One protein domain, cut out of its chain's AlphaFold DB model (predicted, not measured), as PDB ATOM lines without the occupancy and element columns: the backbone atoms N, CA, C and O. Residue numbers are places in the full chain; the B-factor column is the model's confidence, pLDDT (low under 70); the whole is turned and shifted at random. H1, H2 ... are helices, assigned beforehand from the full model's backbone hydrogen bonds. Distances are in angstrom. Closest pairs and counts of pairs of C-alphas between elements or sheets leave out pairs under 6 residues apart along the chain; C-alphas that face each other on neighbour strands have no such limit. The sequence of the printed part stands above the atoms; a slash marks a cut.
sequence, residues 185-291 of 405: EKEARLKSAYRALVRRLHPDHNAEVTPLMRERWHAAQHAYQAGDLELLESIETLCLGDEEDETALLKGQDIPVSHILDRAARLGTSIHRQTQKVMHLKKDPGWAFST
ATOM      1  N   GLU A 185     164.164 235.095 192.582       84.62
ATOM      2  CA  GLU A 185     163.683 233.737 192.850       84.62
ATOM      3  C   GLU A 185     164.739 232.657 192.573       84.62
ATOM      4  O   GLU A 185     164.869 231.699 193.337       84.62
ATOM      5  N   LYS A 186     165.515 232.805 191.493       85.19
ATOM      6  CA  LYS A 186     166.605 231.882 191.157       85.19
ATOM      7  C   LYS A 186     167.736 231.993 192.172       85.19
ATOM      8  O   LYS A 186     168.253 230.963 192.585       85.19
ATOM      9  N   GLU A 187     168.075 233.200 192.624       88.44
ATOM     10  CA  GLU A 187     169.081 233.399 193.676       88.44
ATOM     11  C   GLU A 187     168.657 232.773 195.006       88.44
ATOM     12  O   GLU A 187     169.466 232.127 195.676       88.44
ATOM     13  N   ALA A 188     167.384 232.922 195.384       90.12
ATOM     14  CA  ALA A 188     166.838 232.304 196.586       90.12
ATOM     15  C   ALA A 188     166.900 230.770 196.505       90.12
ATOM     16  O   ALA A 188     167.346 230.122 197.454       90.12
ATOM     17  N   ARG A 189     166.526 230.187 195.356       88.12
ATOM     18  CA  ARG A 189     166.638 228.737 195.114       88.12
ATOM     19  C   ARG A 189     168.087 228.261 195.128       88.12
ATOM     20  O   ARG A 189     168.375 227.276 195.797       88.12
ATOM     21  N   LEU A 190     168.993 228.995 194.479       91.88
ATOM     22  CA  LEU A 190     170.425 228.691 194.438       91.88
ATOM     23  C   LEU A 190     171.016 228.662 195.851       91.88
ATOM     24  O   LEU A 190     171.654 227.687 196.238       91.88
ATOM     25  N   LYS A 191     170.749 229.694 196.661       93.44
ATOM     26  CA  LYS A 191     171.196 229.755 198.062       93.44
ATOM     27  C   LYS A 191     170.567 228.651 198.909       93.44
ATOM     28  O   LYS A 191     171.253 228.086 199.755       93.44
ATOM     29  N   SER A 192     169.287 228.347 198.702       91.50
ATOM     30  CA  SER A 192     168.585 227.293 199.441       91.50
ATOM     31  C   SER A 192     169.185 225.911 199.164       91.50
ATOM     32  O   SER A 192     169.591 225.224 200.103       91.50
ATOM     33  N   ALA A 193     169.335 225.549 197.887       88.00
ATOM     34  CA  ALA A 193     169.946 224.290 197.466       88.00
ATOM     35  C   ALA A 193     171.420 224.206 197.905       88.00
ATOM     36  O   ALA A 193     171.848 223.182 198.435       88.00
ATOM     37  N   TYR A 194     172.180 225.307 197.825       93.56
ATOM     38  CA  TYR A 194     173.560 225.341 198.322       93.56
ATOM     39  C   TYR A 194     173.623 225.098 199.829       93.56
ATOM     40  O   TYR A 194     174.360 224.234 200.283       93.56
ATOM     41  N   ARG A 195     172.800 225.788 200.627       91.62
ATOM     42  CA  ARG A 195     172.736 225.576 202.085       91.62
ATOM     43  C   ARG A 195     172.297 224.159 202.451       91.62
ATOM     44  O   ARG A 195     172.685 223.658 203.506       91.62
ATOM     45  N   ALA A 196     171.457 223.523 201.637       87.69
ATOM     46  CA  ALA A 196     171.094 222.120 201.818       87.69
ATOM     47  C   ALA A 196     172.288 221.188 201.550       87.69
ATOM     48  O   ALA A 196     172.503 220.259 202.325       87.69
ATOM     49  N   LEU A 197     173.087 221.471 200.518       89.56
ATOM     50  CA  LEU A 197     174.306 220.729 200.191       89.56
ATOM     51  C   LEU A 197     175.424 220.936 201.211       89.56
ATOM     52  O   LEU A 197     175.999 219.955 201.657       89.56
ATOM     53  N   VAL A 198     175.702 222.173 201.633       91.75
ATOM     54  CA  VAL A 198     176.741 222.487 202.632       91.75
ATOM     55  C   VAL A 198     176.485 221.718 203.919       91.75
ATOM     56  O   VAL A 198     177.352 220.988 204.376       91.75
ATOM     57  N   ARG A 199     175.263 221.776 204.457       88.75
ATOM     58  CA  ARG A 199     174.918 221.046 205.688       88.75
ATOM     59  C   ARG A 199     175.153 219.534 205.602       88.75
ATOM     60  O   ARG A 199     175.253 218.898 206.640       88.75
ATOM     61  N   ARG A 200     175.207 218.969 204.393       82.38
ATOM     62  CA  ARG A 200     175.348 217.528 204.159       82.38
ATOM     63  C   ARG A 200     176.718 217.091 203.677       82.38
ATOM     64  O   ARG A 200     177.113 215.989 203.996       82.38
ATOM     65  N   LEU A 201     177.399 217.897 202.872       85.75
ATOM     66  CA  LEU A 201     178.663 217.537 202.227       85.75
ATOM     67  C   LEU A 201     179.871 218.173 202.913       85.75
ATOM     68  O   LEU A 201     181.000 217.835 202.565       85.75
ATOM     69  N   HIS A 202     179.660 219.103 203.852       86.38
ATOM     70  CA  HIS A 202     180.772 219.773 204.510       86.38
ATOM     71  C   HIS A 202     181.605 218.763 205.320       86.38
ATOM     72  O   HIS A 202     181.025 217.964 206.065       86.38
ATOM     73  N   PRO A 203     182.946 218.797 205.206       86.00
ATOM     74  CA  PRO A 203     183.829 217.891 205.937       86.00
ATOM     75  C   PRO A 203     183.654 217.995 207.461       86.00
ATOM     76  O   PRO A 203     183.674 216.976 208.136       86.00
ATOM     77  N   ASP A 204     183.370 219.182 208.004       88.00
ATOM     78  CA  ASP A 204     183.161 219.356 209.456       88.00
ATOM     79  C   ASP A 204     181.930 218.623 210.007       88.00
ATOM     80  O   ASP A 204     181.859 218.342 211.201       88.00
ATOM     81  N   HIS A 205     180.937 218.330 209.162       82.12
ATOM     82  CA  HIS A 205     179.733 217.610 209.583       82.12
ATOM     83  C   HIS A 205     179.857 216.093 209.404       82.12
ATOM     84  O   HIS A 205     179.101 215.356 210.033       82.12
ATOM     85  N   ASN A 206     180.809 215.621 208.591       77.75
ATOM     86  CA  ASN A 206     180.996 214.203 208.302       77.75
ATOM     87  C   ASN A 206     182.430 213.784 208.616       77.75
ATOM     88  O   ASN A 206     183.348 214.059 207.849       77.75
ATOM     89  N   ALA A 207     182.612 213.059 209.720       75.44
ATOM     90  CA  ALA A 207     183.926 212.575 210.143       75.44
ATOM     91  C   ALA A 207     184.595 211.636 209.111       75.44
ATOM     92  O   ALA A 207     185.820 211.569 209.047       75.44
ATOM     93  N   GLU A 208     183.809 210.956 208.267       79.56
ATOM     94  CA  GLU A 208     184.290 210.066 207.204       79.56
ATOM     95  C   GLU A 208     183.947 210.635 205.819       79.56
ATOM     96  O   GLU A 208     182.905 210.356 205.227       79.56
ATOM     97  N   VAL A 209     184.833 211.478 205.282       78.56
ATOM     98  CA  VAL A 209     184.644 212.067 203.951       78.56
ATOM     99  C   VAL A 209     185.081 211.081 202.868       78.56
ATOM    100  O   VAL A 209     186.280 210.905 202.634       78.56
ATOM    101  N   THR A 210     184.125 210.479 202.158       83.19
ATOM    102  CA  THR A 210     184.438 209.648 200.984       83.19
ATOM    103  C   THR A 210     185.027 210.504 199.846       83.19
ATOM    104  O   THR A 210     184.696 211.692 199.721       83.19
ATOM    105  N   PRO A 211     185.893 209.946 198.974       84.50
ATOM    106  CA  PRO A 211     186.439 210.681 197.829       84.50
ATOM    107  C   PRO A 211     185.356 211.262 196.911       84.50
ATOM    108  O   PRO A 211     185.476 212.399 196.463       84.50
ATOM    109  N   LEU A 212     184.265 210.517 196.695       80.50
ATOM    110  CA  LEU A 212     183.135 210.975 195.888       80.50
ATOM    111  C   LEU A 212     182.379 212.125 196.567       80.50
ATOM    112  O   LEU A 212     181.959 213.069 195.898       80.50
ATOM    113  N   MET A 213     182.239 212.099 197.896       83.25
ATOM    114  CA  MET A 213     181.623 213.195 198.642       83.25
ATOM    115  C   MET A 213     182.448 214.481 198.537       83.25
ATOM    116  O   MET A 213     181.885 215.561 198.349       83.25
ATOM    117  N   ARG A 214     183.780 214.364 198.558       87.56
ATOM    118  CA  ARG A 214     184.702 215.483 198.314       87.56
ATOM    119  C   ARG A 214     184.575 216.035 196.894       87.56
ATOM    120  O   ARG A 214     184.509 217.248 196.717       87.56
ATOM    121  N   GLU A 215     184.497 215.164 195.888       88.62
ATOM    122  CA  GLU A 215     184.271 215.574 194.497       88.62
ATOM    123  C   GLU A 215     182.946 216.335 194.350       88.62
ATOM    124  O   GLU A 215     182.910 217.431 193.790       88.62
ATOM    125  N   ARG A 216     181.862 215.808 194.932       88.94
ATOM    126  CA  ARG A 216     180.536 216.446 194.942       88.94
ATOM    127  C   ARG A 216     180.539 217.778 195.683       88.94
ATOM    128  O   ARG A 216     179.880 218.714 195.236       88.94
ATOM    129  N   TRP A 217     181.280 217.881 196.784       92.25
ATOM    130  CA  TRP A 217     181.461 219.130 197.516       92.25
ATOM    131  C   TRP A 217     182.126 220.198 196.645       92.25
ATOM    132  O   TRP A 217     181.573 221.287 196.487       92.25
ATOM    133  N   HIS A 218     183.247 219.874 195.998       92.06
ATOM    134  CA  HIS A 218     183.918 220.799 195.084       92.06
ATOM    135  C   HIS A 218     183.039 221.164 193.883       92.06
ATOM    136  O   HIS A 218     182.954 222.338 193.516       92.06
ATOM    137  N   ALA A 219     182.318 220.195 193.317       90.44
ATOM    138  CA  ALA A 219     181.359 220.445 192.247       90.44
ATOM    139  C   ALA A 219     180.228 221.387 192.698       90.44
ATOM    140  O   ALA A 219     179.839 222.279 191.945       90.44
ATOM    141  N   ALA A 220     179.731 221.244 193.931       93.38
ATOM    142  CA  ALA A 220     178.704 222.116 194.498       93.38
ATOM    143  C   ALA A 220     179.221 223.544 194.721       93.38
ATOM    144  O   ALA A 220     178.518 224.505 194.406       93.38
ATOM    145  N   GLN A 221     180.449 223.697 195.223       94.56
ATOM    146  CA  GLN A 221     181.097 225.005 195.365       94.56
ATOM    147  C   GLN A 221     181.264 225.687 194.004       94.56
ATOM    148  O   GLN A 221     180.870 226.842 193.841       94.56
ATOM    149  N   HIS A 222     181.782 224.956 193.015       92.00
ATOM    150  CA  HIS A 222     181.973 225.459 191.658       92.00
ATOM    151  C   HIS A 222     180.641 225.867 191.013       92.00
ATOM    152  O   HIS A 222     180.516 226.964 190.470       92.00
ATOM    153  N   ALA A 223     179.610 225.028 191.128       92.56
ATOM    154  CA  ALA A 223     178.269 225.321 190.630       92.56
ATOM    155  C   ALA A 223     177.653 226.559 191.300       92.56
ATOM    156  O   ALA A 223     177.045 227.388 190.624       92.56
ATOM    157  N   TYR A 224     177.838 226.724 192.613       94.38
ATOM    158  CA  TYR A 224     177.350 227.896 193.338       94.38
ATOM    159  C   TYR A 224     178.037 229.185 192.874       94.38
ATOM    160  O   TYR A 224     177.357 230.173 192.600       94.38
ATOM    161  N   GLN A 225     179.365 229.159 192.728       92.81
ATOM    162  CA  GLN A 225     180.148 230.293 192.224       92.81
ATOM    163  C   GLN A 225     179.773 230.660 190.785       92.81
ATOM    164  O   GLN A 225     179.660 231.839 190.459       92.81
ATOM    165  N   ALA A 226     179.521 229.658 189.942       89.69
ATOM    166  CA  ALA A 226     179.064 229.847 188.569       89.69
ATOM    167  C   ALA A 226     177.590 230.293 188.464       89.69
ATOM    168  O   ALA A 226     177.129 230.628 187.373       89.69
ATOM    169  N   GLY A 227     176.828 230.285 189.565       89.75
ATOM    170  CA  GLY A 227     175.386 230.548 189.551       89.75
ATOM    171  C   GLY A 227     174.564 229.449 188.861       89.75
ATOM    172  O   GLY A 227     173.415 229.688 188.478       89.75
ATOM    173  N   ASP A 228     175.128 228.251 188.694       90.00
ATOM    174  CA  ASP A 228     174.499 227.125 188.007       90.00
ATOM    175  C   ASP A 228     173.565 226.359 188.952       90.00
ATOM    176  O   ASP A 228     173.914 225.345 189.563       90.00
ATOM    177  N   LEU A 229     172.334 226.865 189.053       90.12
ATOM    178  CA  LEU A 229     171.260 226.235 189.819       90.12
ATOM    179  C   LEU A 229     170.977 224.800 189.357       90.12
ATOM    180  O   LEU A 229     170.579 223.965 190.164       90.12
ATOM    181  N   GLU A 230     171.145 224.504 188.070       84.94
ATOM    182  CA  GLU A 230     170.777 223.196 187.532       84.94
ATOM    183  C   GLU A 230     171.760 222.122 187.976       84.94
ATOM    184  O   GLU A 230     171.342 221.045 188.409       84.94
ATOM    185  N   LEU A 231     173.054 222.432 187.895       85.31
ATOM    186  CA  LEU A 231     174.102 221.561 188.402       85.31
ATOM    187  C   LEU A 231     173.938 221.373 189.912       85.31
ATOM    188  O   LEU A 231     173.975 220.238 190.384       85.31
ATOM    189  N   LEU A 232     173.635 222.444 190.648       89.62
ATOM    190  CA  LEU A 232     173.412 222.391 192.091       89.62
ATOM    191  C   LEU A 232     172.250 221.467 192.489       89.62
ATOM    192  O   LEU A 232     172.418 220.596 193.338       89.62
ATOM    193  N   GLU A 233     171.090 221.607 191.847       85.50
ATOM    194  CA  GLU A 233     169.927 220.738 192.078       85.50
ATOM    195  C   GLU A 233     170.203 219.287 191.651       85.50
ATOM    196  O   GLU A 233     169.700 218.342 192.266       85.50
ATOM    197  N   SER A 234     171.013 219.082 190.605       84.12
ATOM    198  CA  SER A 234     171.421 217.739 190.187       84.12
ATOM    199  C   SER A 234     172.319 217.075 191.233       84.12
ATOM    200  O   SER A 234     172.083 215.919 191.583       84.12
ATOM    201  N   ILE A 235     173.273 217.823 191.798       85.31
ATOM    202  CA  ILE A 235     174.140 217.360 192.883       85.31
ATOM    203  C   ILE A 235     173.292 217.102 194.126       85.31
ATOM    204  O   ILE A 235     173.447 216.055 194.739       85.31
ATOM    205  N   GLU A 236     172.339 217.974 194.462       84.12
ATOM    206  CA  GLU A 236     171.412 217.757 195.580       84.12
ATOM    207  C   GLU A 236     170.598 216.472 195.405       84.12
ATOM    208  O   GLU A 236     170.516 215.662 196.329       84.12
ATOM    209  N   THR A 237     170.063 216.235 194.206       77.50
ATOM    210  CA  THR A 237     169.317 215.010 193.885       77.50
ATOM    211  C   THR A 237     170.190 213.759 194.037       77.50
ATOM    212  O   THR A 237     169.699 212.730 194.499       77.50
ATOM    213  N   LEU A 238     171.475 213.843 193.676       74.00
ATOM    214  CA  LEU A 238     172.439 212.740 193.766       74.00
ATOM    215  C   LEU A 238     173.023 212.548 195.180       74.00
ATOM    216  O   LEU A 238     173.366 211.427 195.540       74.00
ATOM    217  N   CYS A 239     173.127 213.609 195.987       71.69
ATOM    218  CA  CYS A 239     173.669 213.575 197.355       71.69
ATOM    219  C   CYS A 239     172.623 213.228 198.419       71.69
ATOM    220  O   CYS A 239     172.979 212.861 199.527       71.69
ATOM    221  N   LEU A 240     171.332 213.341 198.103       61.62
ATOM    222  CA  LEU A 240     170.229 212.895 198.964       61.62
ATOM    223  C   LEU A 240     170.095 211.363 199.062       61.62
ATOM    224  O   LEU A 240     169.262 210.854 199.821       61.62
ATOM    225  N   GLY A 241     170.876 210.628 198.271       55.72
ATOM    226  CA  GLY A 241     171.196 209.239 198.548       55.72
ATOM    227  C   GLY A 241     172.482 209.185 199.353       55.72
ATOM    228  O   GLY A 241     173.533 209.463 198.781       55.72
ATOM    229  N   ASP A 242     172.415 208.800 200.631       56.16
ATOM    230  CA  ASP A 242     173.598 208.229 201.276       56.16
ATOM    231  C   ASP A 242     174.079 207.111 200.342       56.16
ATOM    232  O   ASP A 242     173.263 206.327 199.854       56.16
ATOM    233  N   GLU A 243     175.364 207.054 199.993       59.53
ATOM    234  CA  GLU A 243     175.863 205.976 199.124       59.53
ATOM    235  C   GLU A 243     175.550 204.607 199.733       59.53
ATOM    236  O   GLU A 243     175.255 203.646 199.020       59.53
ATOM    237  N   GLU A 244     175.527 204.545 201.062       58.69
ATOM    238  CA  GLU A 244     175.032 203.414 201.828       58.69
ATOM    239  C   GLU A 244     173.560 203.149 201.542       58.69
ATOM    240  O   GLU A 244     173.241 202.033 201.168       58.69
ATOM    241  N   ASP A 245     172.680 204.150 201.573       62.81
ATOM    242  CA  ASP A 245     171.272 203.992 201.213       62.81
ATOM    243  C   ASP A 245     171.047 203.662 199.730       62.81
ATOM    244  O   ASP A 245     170.107 202.947 199.402       62.81
ATOM    245  N   GLU A 246     171.827 204.208 198.795       65.62
ATOM    246  CA  GLU A 246     171.680 203.897 197.367       65.62
ATOM    247  C   GLU A 246     172.170 202.473 197.088       65.62
ATOM    248  O   GLU A 246     171.482 201.687 196.426       65.62
ATOM    249  N   THR A 247     173.319 202.094 197.648       65.69
ATOM    250  CA  THR A 247     173.811 200.717 197.570       65.69
ATOM    251  C   THR A 247     172.897 199.756 198.325       65.69
ATOM    252  O   THR A 247     172.646 198.672 197.810       65.69
ATOM    253  N   ALA A 248     172.318 200.150 199.455       68.50
ATOM    254  CA  ALA A 248     171.288 199.430 200.199       68.50
ATOM    255  C   ALA A 248     170.006 199.266 199.373       68.50
ATOM    256  O   ALA A 248     169.453 198.165 199.304       68.50
ATOM    257  N   LEU A 249     169.568 200.310 198.660       70.44
ATOM    258  CA  LEU A 249     168.418 200.275 197.747       70.44
ATOM    259  C   LEU A 249     168.638 199.266 196.622       70.44
ATOM    260  O   LEU A 249     167.717 198.536 196.251       70.44
ATOM    261  N   LEU A 250     169.857 199.228 196.083       66.94
ATOM    262  CA  LEU A 250     170.248 198.336 194.993       66.94
ATOM    263  C   LEU A 250     170.511 196.902 195.472       66.94
ATOM    264  O   LEU A 250     170.207 195.959 194.745       66.94
ATOM    265  N   LYS A 251     171.036 196.732 196.691       74.25
ATOM    266  CA  LYS A 251     171.336 195.439 197.332       74.25
ATOM    267  C   LYS A 251     170.144 194.852 198.099       74.25
ATOM    268  O   LYS A 251     170.236 193.731 198.583       74.25
ATOM    269  N   GLY A 252     169.021 195.570 198.176       66.56
ATOM    270  CA  GLY A 252     167.769 195.078 198.753       66.56
ATOM    271  C   GLY A 252     167.683 195.142 200.280       66.56
ATOM    272  O   GLY A 252     166.866 194.423 200.849       66.56
ATOM    273  N   GLN A 253     168.484 195.987 200.932       75.00
ATOM    274  CA  GLN A 253     168.402 196.231 202.375       75.00
ATOM    275  C   GLN A 253     167.098 196.962 202.761       75.00
ATOM    276  O   GLN A 253     166.391 197.524 201.913       75.00
ATOM    277  N   ASP A 254     166.754 196.909 204.051       73.81
ATOM    278  CA  ASP A 254     165.480 197.376 204.607       73.81
ATOM    279  C   ASP A 254     165.390 198.908 204.689       73.81
ATOM    280  O   ASP A 254     165.440 199.508 205.756       73.81
ATOM    281  N   ILE A 255     165.197 199.549 203.539       80.88
ATOM    282  CA  ILE A 255     164.882 200.979 203.461       80.88
ATOM    283  C   ILE A 255     163.362 201.167 203.551       80.88
ATOM    284  O   ILE A 255     162.611 200.426 202.893       80.88
ATOM    285  N   PRO A 256     162.871 202.158 204.320       86.12
ATOM    286  CA  PRO A 256     161.453 202.492 204.350       86.12
ATOM    287  C   PRO A 256     160.914 202.812 202.947       86.12
ATOM    288  O   PRO A 256     161.508 203.578 202.189       86.12
ATOM    289  N   VAL A 257     159.741 202.265 202.605       87.19
ATOM    290  CA  VAL A 257     159.083 202.491 201.297       87.19
ATOM    291  C   VAL A 257     158.917 203.982 200.997       87.19
ATOM    292  O   VAL A 257     159.110 204.405 199.859       87.19
ATOM    293  N   SER A 258     158.580 204.781 202.013       84.88
ATOM    294  CA  SER A 258     158.393 206.229 201.895       84.88
ATOM    295  C   SER A 258     159.632 206.935 201.340       84.88
ATOM    296  O   SER A 258     159.493 207.780 200.461       84.88
ATOM    297  N   HIS A 259     160.834 206.539 201.768       83.75
ATOM    298  CA  HIS A 259     162.091 207.111 201.275       83.75
ATOM    299  C   HIS A 259     162.324 206.765 199.801       83.75
ATOM    300  O   HIS A 259     162.721 207.623 199.013       83.75
ATOM    301  N   ILE A 260     162.028 205.524 199.397       86.12
ATOM    302  CA  ILE A 260     162.159 205.089 197.999       86.12
ATOM    303  C   ILE A 260     161.206 205.883 197.096       86.12
ATOM    304  O   ILE A 260     161.593 206.319 196.010       86.12
ATOM    305  N   LEU A 261     159.965 206.089 197.548       87.25
ATOM    306  CA  LEU A 261     158.956 206.837 196.801       87.25
ATOM    307  C   LEU A 261     159.270 208.335 196.727       87.25
ATOM    308  O   LEU A 261     159.146 208.900 195.642       87.25
ATOM    309  N   ASP A 262     159.722 208.964 197.816       84.44
ATOM    310  CA  ASP A 262     160.141 210.375 197.805       84.44
ATOM    311  C   ASP A 262     161.304 210.593 196.827       84.44
ATOM    312  O   ASP A 262     161.263 211.487 195.978       84.44
ATOM    313  N   ARG A 263     162.305 209.702 196.846       83.31
ATOM    314  CA  ARG A 263     163.419 209.738 195.884       83.31
ATOM    315  C   ARG A 263     162.944 209.562 194.442       83.31
ATOM    316  O   ARG A 263     163.367 210.313 193.563       83.31
ATOM    317  N   ALA A 264     162.051 208.608 194.183       87.56
ATOM    318  CA  ALA A 264     161.480 208.409 192.853       87.56
ATOM    319  C   ALA A 264     160.677 209.635 192.378       87.56
ATOM    320  O   ALA A 264     160.774 210.010 191.210       87.56
ATOM    321  N   ALA A 265     159.931 210.290 193.273       86.75
ATOM    322  CA  ALA A 265     159.166 211.496 192.963       86.75
ATOM    323  C   ALA A 265     160.082 212.677 192.599       86.75
ATOM    324  O   ALA A 265     159.861 213.330 191.577       86.75
ATOM    325  N   ARG A 266     161.154 212.906 193.369       83.50
ATOM    326  CA  ARG A 266     162.164 213.938 193.064       83.50
ATOM    327  C   ARG A 266     162.836 213.694 191.716       83.50
ATOM    328  O   ARG A 266     162.913 214.610 190.898       83.50
ATOM    329  N   LEU A 267     163.247 212.450 191.448       86.94
ATOM    330  CA  LEU A 267     163.777 212.067 190.137       86.94
ATOM    331  C   LEU A 267     162.755 212.310 189.025       86.94
ATOM    332  O   LEU A 267     163.139 212.772 187.958       86.94
ATOM    333  N   GLY A 268     161.467 212.066 189.266       90.94
ATOM    334  CA  GLY A 268     160.392 212.384 188.323       90.94
ATOM    335  C   GLY A 268     160.394 213.853 187.889       90.94
ATOM    336  O   GLY A 268     160.362 214.141 186.688       90.94
ATOM    337  N   THR A 269     160.517 214.782 188.838       88.25
ATOM    338  CA  THR A 269     160.617 216.225 188.554       88.25
ATOM    339  C   THR A 269     161.871 216.552 187.736       88.25
ATOM    340  O   THR A 269     161.793 217.259 186.726       88.25
ATOM    341  N   SER A 270     163.020 215.980 188.104       87.06
ATOM    342  CA  SER A 270     164.286 216.173 187.383       87.06
ATOM    343  C   SER A 270     164.259 215.578 185.969       87.06
ATOM    344  O   SER A 270     164.741 216.204 185.023       87.06
ATOM    345  N   ILE A 271     163.635 214.412 185.782       93.44
ATOM    346  CA  ILE A 271     163.413 213.782 184.472       93.44
ATOM    347  C   ILE A 271     162.535 214.665 183.601       93.44
ATOM    348  O   ILE A 271     162.840 214.821 182.419       93.44
ATOM    349  N   HIS A 272     161.469 215.252 184.148       92.81
ATOM    350  CA  HIS A 272     160.618 216.159 183.385       92.81
ATOM    351  C   HIS A 272     161.428 217.354 182.871       92.81
ATOM    352  O   HIS A 272     161.441 217.613 181.666       92.81
ATOM    353  N   ARG A 273     162.194 218.015 183.750       90.00
ATOM    354  CA  ARG A 273     163.081 219.127 183.375       90.00
ATOM    355  C   ARG A 273     164.101 218.712 182.311       90.00
ATOM    356  O   ARG A 273     164.248 219.394 181.298       90.00
ATOM    357  N   GLN A 274     164.777 217.581 182.500       91.81
ATOM    358  CA  GLN A 274     165.786 217.099 181.556       91.81
ATOM    359  C   GLN A 274     165.172 216.665 180.220       91.81
ATOM    360  O   GLN A 274     165.757 216.889 179.163       91.81
ATOM    361  N   THR A 275     163.965 216.105 180.241       96.06
ATOM    362  CA  THR A 275     163.210 215.779 179.027       96.06
ATOM    363  C   THR A 275     162.901 217.047 178.247       96.06
ATOM    364  O   THR A 275     163.159 217.078 177.047       96.06
ATOM    365  N   GLN A 276     162.430 218.109 178.914       95.44
ATOM    366  CA  GLN A 276     162.210 219.399 178.259       95.44
ATOM    367  C   GLN A 276     163.501 219.924 177.633       95.44
ATOM    368  O   GLN A 276     163.491 220.293 176.461       95.44
ATOM    369  N   LYS A 277     164.631 219.881 178.345       92.50
ATOM    370  CA  LYS A 277     165.933 220.272 177.781       92.50
ATOM    371  C   LYS A 277     166.279 219.473 176.528       92.50
ATOM    372  O   LYS A 277     166.515 220.063 175.482       92.50
ATOM    373  N   VAL A 278     166.226 218.143 176.590       96.50
ATOM    374  CA  VAL A 278     166.499 217.280 175.429       96.50
ATOM    375  C   VAL A 278     165.524 217.560 174.281       96.50
ATOM    376  O   VAL A 278     165.930 217.542 173.124       96.50
ATOM    377  N   MET A 279     164.254 217.866 174.560       96.81
ATOM    378  CA  MET A 279     163.295 218.279 173.530       96.81
ATOM    379  C   MET A 279     163.674 219.605 172.865       96.81
ATOM    380  O   MET A 279     163.438 219.753 171.669       96.81
ATOM    381  N   HIS A 280     164.265 220.551 173.596       95.25
ATOM    382  CA  HIS A 280     164.789 221.787 173.012       95.25
ATOM    383  C   HIS A 280     166.042 221.514 172.176       95.25
ATOM    384  O   HIS A 280     166.112 221.985 171.046       95.25
ATOM    385  N   LEU A 281     166.966 220.682 172.667       95.69
ATOM    386  CA  LEU A 281     168.163 220.284 171.915       95.69
ATOM    387  C   LEU A 281     167.807 219.539 170.620       95.69
ATOM    388  O   LEU A 281     168.436 219.756 169.595       95.69
ATOM    389  N   LYS A 282     166.747 218.726 170.625       95.75
ATOM    390  CA  LYS A 282     166.233 218.035 169.429       95.75
ATOM    391  C   LYS A 282     165.727 218.964 168.323       95.75
ATOM    392  O   LYS A 282     165.563 218.500 167.199       95.75
ATOM    393  N   LYS A 283     165.423 220.228 168.635       95.94
ATOM    394  CA  LYS A 283     165.035 221.232 167.631       95.94
ATOM    395  C   LYS A 283     166.248 221.833 166.922       95.94
ATOM    396  O   LYS A 283     166.072 222.470 165.888       95.94
ATOM    397  N   ASP A 284     167.444 221.660 167.478       95.19
ATOM    398  CA  ASP A 284     168.678 222.136 166.870       95.19
ATOM    399  C   ASP A 284     169.002 221.301 165.614       95.19
ATOM    400  O   ASP A 284     168.923 220.068 165.666       95.19
ATOM    401  N   PRO A 285     169.360 221.929 164.477       94.38
ATOM    402  CA  PRO A 285     169.720 221.208 163.254       94.38
ATOM    403  C   PRO A 285     170.946 220.297 163.415       94.38
ATOM    404  O   PRO A 285     171.079 219.329 162.666       94.38
ATOM    405  N   GLY A 286     171.819 220.572 164.387       94.12
ATOM    406  CA  GLY A 286     172.952 219.724 164.739       94.12
ATOM    407  C   GLY A 286     172.572 218.496 165.570       94.12
ATOM    408  O   GLY A 286     173.441 217.683 165.871       94.12
ATOM    409  N   TRP A 287     171.308 218.315 165.968       96.44
ATOM    410  CA  TRP A 287     170.917 217.178 166.801       96.44
ATOM    411  C   TRP A 287     171.218 215.836 166.130       96.44
ATOM    412  O   TRP A 287     170.744 215.558 165.029       96.44
ATOM    413  N   ALA A 288     171.923 214.958 166.851       94.50
ATOM    414  CA  ALA A 288     172.326 213.637 166.382       94.50
ATOM    415  C   ALA A 288     173.193 213.663 165.113       94.50
ATOM    416  O   ALA A 288     173.266 212.639 164.433       94.50
ATOM    417  N   PHE A 289     173.842 214.792 164.797       95.62
ATOM    418  CA  PHE A 289     174.671 214.947 163.601       95.62
ATOM    419  C   PHE A 289     175.692 213.817 163.471       95.62
ATOM    420  O   PHE A 289     175.760 213.194 162.415       95.62
ATOM    421  N   SER A 290     176.368 213.444 164.566       94.12
ATOM    422  CA  SER A 290     177.359 212.357 164.587       94.12
ATOM    423  C   SER A 290     176.816 211.007 164.107       94.12
ATOM    424  O   SER A 290     177.568 210.223 163.542       94.12
ATOM    425  N   THR A 291     175.522 210.739 164.301       93.56
ATOM    426  CA  THR A 291     174.894 209.449 163.969       93.56
ATOM    427  C   THR A 291     174.504 209.313 162.501       93.56
ATOM    428  O   THR A 291     174.200 208.210 162.060       93.56
TER     429      THR A 291
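What this domain is: This is residues 185 to 291 of the 405 residues of an uncharacterized protein of Verrucomicrobium sp. GAS474 (UniProt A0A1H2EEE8). Three helices, H1, H2 and H3, stand side by side as a small up-and-down bundle, their centres making a triangle. The long helix H5 passes H3 with only a short part of its length, and its far end sticks out from the rest with residues 279 to 286. The short helix H4 is near the other end of H5, nearly at right angles to it, and touches no helix. The printed part has 107 residues with five named helices, in the order H1, H2, H3, H4, H5, and no named strand; its class is all helix. The whole is loose, with a radius of gyration of the C-alphas of 16.3 A, and spans 49 by 35 by 30 A.

Where its parts are: H1 is residues 185 to 201, from C-alpha 185 at (163.683, 233.737, 192.850), and is 24.0 A from first to last C-alpha. H2 is residues 211 to 225, 21.3 A long. H3 is residues 229 to 239, from C-alpha 229 at (171.260, 226.235, 189.819), 14.9 A long. H4 is residues 243 to 251, 11.6 A long. H5, residues 257 to 281, is the longest helix at 35.5 A and ends with C-alpha 281 at (168.163, 220.284, 171.915).

How they stand to each other: H1 and H2 form a helical hairpin and touch, at a shallow tilt of 22 degrees, opposite ways; their closest C-alphas are those of Leu 201 and Trp 217, 5.7 A apart. H2 and H3 form a second helical hairpin and touch, at a shallow tilt of 20 degrees, opposite ways, with the C-alphas of Ala 220 and Leu 232 closest at 5.8 A. H1 and H3 touch and run the same way at a shallow tilt of 29 degrees; their closest C-alphas, of Leu 190 and Leu 229, are 5.3 A apart. H3 and H5 only just touch, with 3 pairs of C-alphas within 8 A, and H5 does so with residues 266 to 270 alone; the closest C-alphas are those of Thr 237 and Arg 266, 7.3 A apart. They run opposite ways at a shallow tilt of 32 degrees, only just short of steep. H4 and H5 are close but not clearly touching and about perpendicular at 83 degrees, with the C-alphas of Leu 249 and Ile 260 closest at 7.9 A. H3 and H4 are apart, and H1 and H2 are each apart from H4 and H5. In H2, H3, H4 and H5 every O i to N i+4 pair is within hydrogen-bond range; in H1 it is 12 of 13.

The domain as a whole: The two C-alphas farthest apart, those of Ala 207 and Pro 285, are 49.7 A apart. The printed part has no cut and no long link. The mean pLDDT of the printed part is 85.2, and residues 240 to 248, 250 and 252 are under 70.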